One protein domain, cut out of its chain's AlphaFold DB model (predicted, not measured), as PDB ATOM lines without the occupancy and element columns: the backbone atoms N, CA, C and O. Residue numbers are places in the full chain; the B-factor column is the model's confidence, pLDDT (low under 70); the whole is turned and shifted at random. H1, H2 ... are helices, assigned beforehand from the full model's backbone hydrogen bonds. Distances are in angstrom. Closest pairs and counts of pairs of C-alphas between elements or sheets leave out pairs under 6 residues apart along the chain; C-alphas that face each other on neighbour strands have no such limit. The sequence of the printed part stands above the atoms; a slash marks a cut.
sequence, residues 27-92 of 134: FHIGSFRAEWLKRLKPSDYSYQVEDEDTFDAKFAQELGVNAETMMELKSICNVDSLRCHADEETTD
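AT A GLANCE: This is residues 27 to 92 of the 134 residues of an uncharacterized protein of Tetraodon nigroviridis (UniProt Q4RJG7). The model is an open, winding string of helices with no common core: H3 and H4 turn at a wide angle to each other across a tight link, H2 and then H1 lead away from H3 on one side, and H5 and a tail without a named helix, residues 83 to 92, lead away from H4 on the other. Much of it stands free: residues 27 to 35, 38 to 44, 46 to 55 and 75 to 92. The printed part has 66 residues with five named helices, in the order H1, H2, H3, H4, H5, and no named strand; the class is all helix. It is extended, with a radius of gyration of the C-alphas of 18.8 A, and flat, spanning 53 by 38 by 18 A.

HOW THE PARTS SIT: The longest helix by residues is H3, residues 52 to 63. It only just touches H4, residues 67 to 76, with 3 pairs of C-alphas within 8 A; the closest are those of Ala 60 and Met 70, 6.7 A apart. H3 touches H4 with residues 56 to 60 alone. The lines of H3 and H4 are about perpendicular, only just, at 70.5 degrees. H4 and H5, residues 79 to 82, are close but not clearly touching, the closest C-alphas being those of Ser 75 and Ser 81, 7.5 A apart. H3 and H5 are apart. Toward the first printed residue, H3 and H2, residues 42 to 45, are apart. H2 and H1, residues 29 to 39, meet only through their link. H1 is apart from H3, H4 and H5. Each O i to N i+4 pair is within hydrogen-bond range in H1, H3 and H4; H2 and H5 are too short for such a pair.

IN THESE COORDINATES: H3, Glu 52 to Leu 63, is 16.2 A long from first to last C-alpha and begins at C-alpha 52 (116.528, 134.037, 100.437). H4, Ala 67 to Ile 76, is 14.3 A long. H5, Val 79 to Leu 82, ends at C-alpha 82 (108.583, 150.529, 105.533). H2 runs from Pro 42 to Tyr 45. H1, Ile 29 to Arg 39, is 15.6 A long and begins at C-alpha 29 (123.496, 125.847, 134.025).

THE WHOLE: The two C-alphas farthest apart, those of Phe 27 and Glu 88, are 54.5 A apart. The printed part has no cut. The links H1 to H2, H3 to H4 and H4 to H5 are tight, and H2 to H3, with 6 residues, is short. Mean pLDDT of the printed part is 85.6; residues 90 to 91 are under 70.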
ATOM      1  N   PHE A  27     120.492 123.517 140.123       79.38
ATOM      2  CA  PHE A  27     120.952 122.812 138.926       79.38
ATOM      3  C   PHE A  27     122.153 123.527 138.300       79.38
ATOM      4  O   PHE A  27     122.348 124.732 138.461       79.38
ATOM      5  N   HIS A  28     122.977 122.779 137.565       84.69
ATOM      6  CA  HIS A  28     124.132 123.345 136.880       84.69
ATOM      7  C   HIS A  28     123.741 123.868 135.491       84.69
ATOM      8  O   HIS A  28     123.390 123.098 134.593       84.69
ATOM      9  N   ILE A  29     123.868 125.182 135.285       83.88
ATOM     10  CA  ILE A  29     123.496 125.847 134.025       83.88
ATOM     11  C   ILE A  29     124.235 125.281 132.803       83.88
ATOM     12  O   ILE A  29     123.660 125.157 131.723       83.88
ATOM     13  N   GLY A  30     125.497 124.863 132.961       86.12
ATOM     14  CA  GLY A  30     126.266 124.265 131.866       86.12
ATOM     15  C   GLY A  30     125.721 122.903 131.429       86.12
ATOM     16  O   GLY A  30     125.768 122.564 130.248       86.12
ATOM     17  N   SER A  31     125.150 122.148 132.365       84.81
ATOM     18  CA  SER A  31     124.542 120.850 132.082       84.81
ATOM     19  C   SER A  31     123.191 121.021 131.384       84.81
ATOM     20  O   SER A  31     122.907 120.309 130.425       84.81
ATOM     21  N   PHE A  32     122.414 122.031 131.786       82.62
ATOM     22  CA  PHE A  32     121.198 122.440 131.082       82.62
ATOM     23  C   PHE A  32     121.493 122.850 129.634       82.62
ATOM     24  O   PHE A  32     120.888 122.317 128.705       82.62
ATOM     25  N   ARG A  33     122.509 123.702 129.423       87.25
ATOM     26  CA  ARG A  33     122.991 124.066 128.083       87.25
ATOM     27  C   ARG A  33     123.360 122.831 127.261       87.25
ATOM     28  O   ARG A  33     122.966 122.730 126.105       87.25
ATOM     29  N   ALA A  34     124.126 121.898 127.831       88.62
ATOM     30  CA  ALA A  34     124.533 120.685 127.125       88.62
ATOM     31  C   ALA A  34     123.328 119.821 126.718       88.62
ATOM     32  O   ALA A  34     123.293 119.294 125.610       88.62
ATOM     33  N   GLU A  35     122.328 119.696 127.588       85.81
ATOM     34  CA  GLU A  35     121.100 118.954 127.299       85.81
ATOM     35  C   GLU A  35     120.210 119.651 126.255       85.81
ATOM     36  O   GLU A  35     119.596 118.959 125.437       85.81
ATOM     37  N   TRP A  36     120.177 120.986 126.225       86.69
ATOM     38  CA  TRP A  36     119.542 121.768 125.158       86.69
ATOM     39  C   TRP A  36     120.230 121.556 123.811       86.69
ATOM     40  O   TRP A  36     119.566 121.178 122.850       86.69
ATOM     41  N   LEU A  37     121.558 121.682 123.750       87.81
ATOM     42  CA  LEU A  37     122.330 121.483 122.514       87.81
ATOM     43  C   LEU A  37     122.241 120.053 121.955       87.81
ATOM     44  O   LEU A  37     122.439 119.852 120.763       87.81
ATOM     45  N   LYS A  38     121.952 119.049 122.796       88.56
ATOM     46  CA  LYS A  38     121.716 117.664 122.350       88.56
ATOM     47  C   LYS A  38     120.350 117.456 121.693       88.56
ATOM     48  O   LYS A  38     120.193 116.498 120.942       88.56
ATOM     49  N   ARG A  39     119.345 118.262 122.052       87.75
ATOM     50  CA  ARG A  39     117.944 118.064 121.635       87.75
ATOM     51  C   ARG A  39     117.497 119.051 120.571       87.75
ATOM     52  O   ARG A  39     116.688 118.681 119.727       87.75
ATOM     53  N   LEU A  40     117.988 120.281 120.644       88.56
ATOM     54  CA  LEU A  40     117.638 121.346 119.723       88.56
ATOM     55  C   LEU A  40     118.540 121.296 118.499       88.56
ATOM     56  O   LEU A  40     119.741 121.029 118.595       88.56
ATOM     57  N   LYS A  41     117.959 121.587 117.342       88.56
ATOM     58  CA  LYS A  41     118.737 121.828 116.137       88.56
ATOM     59  C   LYS A  41     119.382 123.208 116.248       88.56
ATOM     60  O   LYS A  41     118.807 124.103 116.864       88.56
ATOM     61  N   PRO A  42     120.537 123.429 115.607       87.19
ATOM     62  CA  PRO A  42     121.140 124.754 115.520       87.19
ATOM     63  C   PRO A  42     120.190 125.861 115.036       87.19
ATOM     64  O   PRO A  42     120.310 126.981 115.515       87.19
ATOM     65  N   SER A  43     119.230 125.548 114.160       82.81
ATOM     66  CA  SER A  43     118.170 126.469 113.715       82.81
ATOM     67  C   SER A  43     117.263 126.972 114.843       82.81
ATOM     68  O   SER A  43     116.683 128.042 114.726       82.81
ATOM     69  N   ASP A  44     117.134 126.213 115.932       85.00
ATOM     70  CA  ASP A  44     116.174 126.497 117.002       85.00
ATOM     71  C   ASP A  44     116.748 127.474 118.045       85.00
ATOM     72  O   ASP A  44     116.004 128.059 118.827       85.00
ATOM     73  N   TYR A  45     118.078 127.633 118.095       82.75
ATOM     74  CA  TYR A  45     118.767 128.475 119.087       82.75
ATOM     75  C   TYR A  45     119.828 129.411 118.498       82.75
ATOM     76  O   TYR A  45     120.426 130.198 119.232       82.75
ATOM     77  N   SER A  46     120.104 129.322 117.199       83.31
ATOM     78  CA  SER A  46     121.013 130.217 116.493       83.31
ATOM     79  C   SER A  46     120.341 130.704 115.226       83.31
ATOM     80  O   SER A  46     119.856 129.905 114.429       83.31
ATOM     81  N   TYR A  47     120.410 132.013 114.996       82.31
ATOM     82  CA  TYR A  47     120.141 132.554 113.676       82.31
ATOM     83  C   TYR A  47     121.142 131.951 112.684       82.31
ATOM     84  O   TYR A  47     122.349 131.920 112.953       82.31
ATOM     85  N   GLN A  48     120.638 131.437 111.568       80.81
ATOM     86  CA  GLN A  48     121.444 130.989 110.442       80.81
ATOM     87  C   GLN A  48     121.069 131.830 109.236       80.81
ATOM     88  O   GLN A  48     119.891 132.062 108.983       80.81
ATOM     89  N   VAL A  49     122.084 132.293 108.512       79.88
ATOM     90  CA  VAL A  49     121.867 132.959 107.231       79.88
ATOM     91  C   VAL A  49     121.520 131.865 106.231       79.88
ATOM     92  O   VAL A  49     122.393 131.102 105.817       79.88
ATOM     93  N   GLU A  50     120.238 131.746 105.917       81.56
ATOM     94  CA  GLU A  50     119.772 130.952 104.789       81.56
ATOM     95  C   GLU A  50     119.743 131.824 103.533       81.56
ATOM     96  O   GLU A  50     119.666 133.051 103.604       81.56
ATOM     97  N   ASP A  51     119.853 131.171 102.383       90.06
ATOM     98  CA  ASP A  51     119.592 131.793 101.092       90.06
ATOM     99  C   ASP A  51     118.118 132.234 101.012       90.06
ATOM    100  O   ASP A  51     117.236 131.518 101.497       90.06
ATOM    101  N   GLU A  52     117.859 133.411 100.435       86.56
ATOM    102  CA  GLU A  52     116.528 134.037 100.437       86.56
ATOM    103  C   GLU A  52     115.483 133.121  99.789       86.56
ATOM    104  O   GLU A  52     114.441 132.859 100.390       86.56
ATOM    105  N   ASP A  53     115.814 132.517  98.643       88.69
ATOM    106  CA  ASP A  53     114.907 131.618  97.924       88.69
ATOM    107  C   ASP A  53     114.565 130.373  98.764       88.69
ATOM    108  O   ASP A  53     113.438 129.865  98.747       88.69
ATOM    109  N   THR A  54     115.536 129.880  99.539       90.44
ATOM    110  CA  THR A  54     115.341 128.736 100.441       90.44
ATOM    111  C   THR A  54     114.428 129.094 101.613       90.44
ATOM    112  O   THR A  54     113.574 128.285 101.997       90.44
ATOM    113  N   PHE A  55     114.594 130.290 102.176       88.69
ATOM    114  CA  PHE A  55     113.741 130.798 103.245       88.69
ATOM    115  C   PHE A  55     112.300 130.977 102.756       88.69
ATOM    116  O   PHE A  55     111.371 130.468 103.389       88.69
ATOM    117  N   ASP A  56     112.109 131.609 101.598       90.50
ATOM    118  CA  ASP A  56     110.777 131.882 101.059       90.50
ATOM    119  C   ASP A  56     109.998 130.611 100.759       90.50
ATOM    120  O   ASP A  56     108.808 130.526 101.056       90.50
ATOM    121  N   ALA A  57     110.663 129.601 100.191       90.56
ATOM    122  CA  ALA A  57     110.033 128.324  99.896       90.56
ATOM    123  C   ALA A  57     109.541 127.628 101.177       90.56
ATOM    124  O   ALA A  57     108.430 127.090 101.201       90.56
ATOM    125  N   LYS A  58     110.342 127.658 102.253       90.56
ATOM    126  CA  LYS A  58     109.952 127.107 103.563       90.56
ATOM    127  C   LYS A  58     108.813 127.899 104.188       90.56
ATOM    128  O   LYS A  58     107.847 127.299 104.645       90.56
ATOM    129  N   PHE A  59     108.904 129.224 104.168       90.31
ATOM    130  CA  PHE A  59     107.874 130.111 104.695       90.31
ATOM    131  C   PHE A  59     106.542 129.920 103.960       90.31
ATOM    132  O   PHE A  59     105.496 129.769 104.590       90.31
ATOM    133  N   ALA A  60     106.583 129.837 102.626       92.94
ATOM    134  CA  ALA A  60     105.411 129.579 101.803       92.94
ATOM    135  C   ALA A  60     104.774 128.221 102.117       92.94
ATOM    136  O   ALA A  60     103.553 128.119 102.248       92.94
ATOM    137  N   GLN A  61     105.601 127.189 102.304       92.75
ATOM    138  CA  GLN A  61     105.148 125.865 102.713       92.75
ATOM    139  C   GLN A  61     104.526 125.863 104.118       92.75
ATOM    140  O   GLN A  61     103.491 125.231 104.316       92.75
ATOM    141  N   GLU A  62     105.147 126.541 105.085       93.38
ATOM    142  CA  GLU A  62     104.714 126.567 106.485       93.38
ATOM    143  C   GLU A  62     103.405 127.338 106.672       93.38
ATOM    144  O   GLU A  62     102.500 126.864 107.360       93.38
ATOM    145  N   LEU A  63     103.272 128.496 106.020       93.19
ATOM    146  CA  LEU A  63     102.057 129.311 106.084       93.19
ATOM    147  C   LEU A  63     100.983 128.892 105.075       93.19
ATOM    148  O   LEU A  63      99.867 129.406 105.123       93.19
ATOM    149  N   GLY A  64     101.300 127.973 104.159       93.88
ATOM    150  CA  GLY A  64     100.386 127.540 103.103       93.88
ATOM    151  C   GLY A  64     100.038 128.653 102.110       93.88
ATOM    152  O   GLY A  64      98.934 128.658 101.563       93.88
ATOM    153  N   VAL A  65     100.950 129.604 101.894       95.06
ATOM    154  CA  VAL A  65     100.763 130.702 100.937       95.06
ATOM    155  C   VAL A  65     101.289 130.310  99.560       95.06
ATOM    156  O   VAL A  65     102.256 129.562  99.421       95.06
ATOM    157  N   ASN A  66     100.627 130.799  98.517       92.81
ATOM    158  CA  ASN A  66     101.065 130.575  97.143       92.81
ATOM    159  C   ASN A  66     102.144 131.603  96.734       92.81
ATOM    160  O   ASN A  66     102.419 132.563  97.456       92.81
ATOM    161  N   ALA A  67     102.750 131.404  95.562       89.06
ATOM    162  CA  ALA A  67     103.830 132.266  95.073       89.06
ATOM    163  C   ALA A  67     103.394 133.726  94.832       89.06
ATOM    164  O   ALA A  67     104.190 134.639  95.027       89.06
ATOM    165  N   GLU A  68     102.141 133.946  94.432       92.38
ATOM    166  CA  GLU A  68     101.586 135.284  94.199       92.38
ATOM    167  C   GLU A  68     101.454 136.052  95.520       92.38
ATOM    168  O   GLU A  68     102.017 137.132  95.664       92.38
ATOM    169  N   THR A  69     100.835 135.443  96.532       93.19
ATOM    170  CA  THR A  69     100.723 136.015  97.880       93.19
ATOM    171  C   THR A  69     102.093 136.236  98.521       93.19
ATOM    172  O   THR A  69     102.295 137.237  99.202       93.19
ATOM    173  N   MET A  70     103.062 135.343  98.293       93.06
ATOM    174  CA  MET A  70     104.422 135.531  98.806       93.06
ATOM    175  C   MET A  70     105.101 136.762  98.190       93.06
ATOM    176  O   MET A  70     105.746 137.539  98.890       93.06
ATOM    177  N   MET A  71     104.924 136.972  96.886       91.12
ATOM    178  CA  MET A  71     105.445 138.143  96.181       91.12
ATOM    179  C   MET A  71     104.780 139.443  96.652       91.12
ATOM    180  O   MET A  71     105.469 140.444  96.844       91.12
ATOM    181  N   GLU A  72     103.469 139.428  96.902       92.69
ATOM    182  CA  GLU A  72     102.762 140.567  97.498       92.69
ATOM    183  C   GLU A  72     103.285 140.888  98.902       92.69
ATOM    184  O   GLU A  72     103.605 142.040  99.187       92.69
ATOM    185  N   LEU A  73     103.438 139.873  99.762       91.75
ATOM    186  CA  LEU A  73     103.998 140.042 101.105       91.75
ATOM    187  C   LEU A  73     105.406 140.631 101.048       91.75
ATOM    188  O   LEU A  73     105.688 141.594 101.756       91.75
ATOM    189  N   LYS A  74     106.269 140.119 100.164       90.25
ATOM    190  CA  LYS A  74     107.597 140.698  99.930       90.25
ATOM    191  C   LYS A  74     107.516 142.156  99.506       90.25
ATOM    192  O   LYS A  74     108.285 142.966 100.004       90.25
ATOM    193  N   SER A  75     106.594 142.505  98.614       90.62
ATOM    194  CA  SER A  75     106.432 143.884  98.152       90.62
ATOM    195  C   SER A  75     105.955 144.823  99.262       90.62
ATOM    196  O   SER A  75     106.424 145.953  99.327       90.62
ATOM    197  N   ILE A  76     105.018 144.385 100.106       89.44
ATOM    198  CA  ILE A  76     104.429 145.208 101.176       89.44
ATOM    199  C   ILE A  76     105.384 145.326 102.369       89.44
ATOM    200  O   ILE A  76     105.460 146.366 103.016       89.44
ATOM    201  N   CYS A  77     106.103 144.250 102.680       87.12
ATOM    202  CA  CYS A  77     107.007 144.170 103.820       87.12
ATOM    203  C   CYS A  77     108.469 144.451 103.450       87.12
ATOM    204  O   CYS A  77     109.347 144.226 104.286       87.12
ATOM    205  N   ASN A  78     108.760 144.921 102.231       88.50
ATOM    206  CA  ASN A  78     110.121 145.324 101.902       88.50
ATOM    207  C   ASN A  78     110.523 146.555 102.729       88.50
ATOM    208  O   ASN A  78     109.696 147.345 103.190       88.50
ATOM    209  N   VAL A  79     111.830 146.708 102.926       83.50
ATOM    210  CA  VAL A  79     112.382 147.825 103.701       83.50
ATOM    211  C   VAL A  79     111.973 149.165 103.092       83.50
ATOM    212  O   VAL A  79     111.662 150.091 103.834       83.50
ATOM    213  N   ASP A  80     111.919 149.257 101.766       82.81
ATOM    214  CA  ASP A  80     111.613 150.500 101.056       82.81
ATOM    215  C   ASP A  80     110.163 150.968 101.291       82.81
ATOM    216  O   ASP A  80     109.910 152.157 101.438       82.81
ATOM    217  N   SER A  81     109.213 150.045 101.438       80.94
ATOM    218  CA  SER A  81     107.807 150.301 101.771       80.94
ATOM    219  C   SER A  81     107.619 150.611 103.254       80.94
ATOM    220  O   SER A  81     106.596 151.183 103.634       80.94
ATOM    221  N   LEU A  82     108.573 150.219 104.103       80.06
ATOM    222  CA  LEU A  82     108.583 150.529 105.533       80.06
ATOM    223  C   LEU A  82     109.312 151.843 105.849       80.06
ATOM    224  O   LEU A  82     109.180 152.359 106.960       80.06
ATOM    225  N   ARG A  83     110.091 152.394 104.909       77.69
ATOM    226  CA  ARG A  83     110.763 153.682 105.095       77.69
ATOM    227  C   ARG A  83     109.738 154.812 105.126       77.69
ATOM    228  O   ARG A  83     108.947 154.996 104.211       77.69
ATOM    229  N   CYS A  84     109.819 155.634 106.169       74.38
ATOM    230  CA  CYS A  84     109.034 156.867 106.280       74.38
ATOM    231  C   CYS A  84     109.625 158.038 105.468       74.38
ATOM    232  O   CYS A  84     109.023 159.108 105.422       74.38
ATOM    233  N   HIS A  85     110.804 157.851 104.871       73.00
ATOM    234  CA  HIS A  85     111.609 158.882 104.216       73.00
ATOM    235  C   HIS A  85     112.036 158.413 102.823       73.00
ATOM    236  O   HIS A  85     112.140 157.211 102.584       73.00
ATOM    237  N   ALA A  86     112.279 159.355 101.911       78.56
ATOM    238  CA  ALA A  86     112.769 159.029 100.573       78.56
ATOM    239  C   ALA A  86     114.184 158.423 100.636       78.56
ATOM    240  O   ALA A  86     114.960 158.762 101.525       78.56
ATOM    241  N   ASP A  87     114.544 157.580  99.666       70.56
ATOM    242  CA  ASP A  87     115.813 156.829  99.674       70.56
ATOM    243  C   ASP A  87     117.075 157.710  99.697       70.56
ATOM    244  O   ASP A  87     118.118 157.299 100.202       70.56
ATOM    245  N   GLU A  88     116.972 158.941  99.197       74.00
ATOM    246  CA  GLU A  88     118.061 159.927  99.167       74.00
ATOM    247  C   GLU A  88     118.172 160.746 100.471       74.00
ATOM    248  O   GLU A  88     119.119 161.513 100.659       74.00
ATOM    249  N   GLU A  89     117.202 160.619 101.382       74.38
ATOM    250  CA  GLU A  89     117.192 161.326 102.659       74.38
ATOM    251  C   GLU A  89     117.928 160.496 103.717       74.38
ATOM    252  O   GLU A  89     117.381 159.584 104.338       74.38
ATOM    253  N   THR A  90     119.201 160.828 103.957       67.12
ATOM    254  CA  THR A  90     119.951 160.265 105.085       67.12
ATOM    255  C   THR A  90     119.342 160.773 106.387       67.12
ATOM    256  O   THR A  90     119.639 161.882 106.841       67.12
ATOM    257  N   THR A  91     118.469 159.975 106.988       68.81
ATOM    258  CA  THR A  91     117.883 160.284 108.287       68.81
ATOM    259  C   THR A  91     118.910 160.000 109.371       68.81
ATOM    260  O   THR A  91     119.341 158.865 109.563       68.81
ATOM    261  N   ASP A  92     119.332 161.047 110.074       76.69
ATOM    262  CA  ASP A  92     120.168 160.893 111.259       76.69
ATOM    263  C   ASP A  92     119.319 160.270 112.386       76.69
ATOM    264  O   ASP A  92     118.367 160.909 112.849       76.69
TER     265      ASP A  92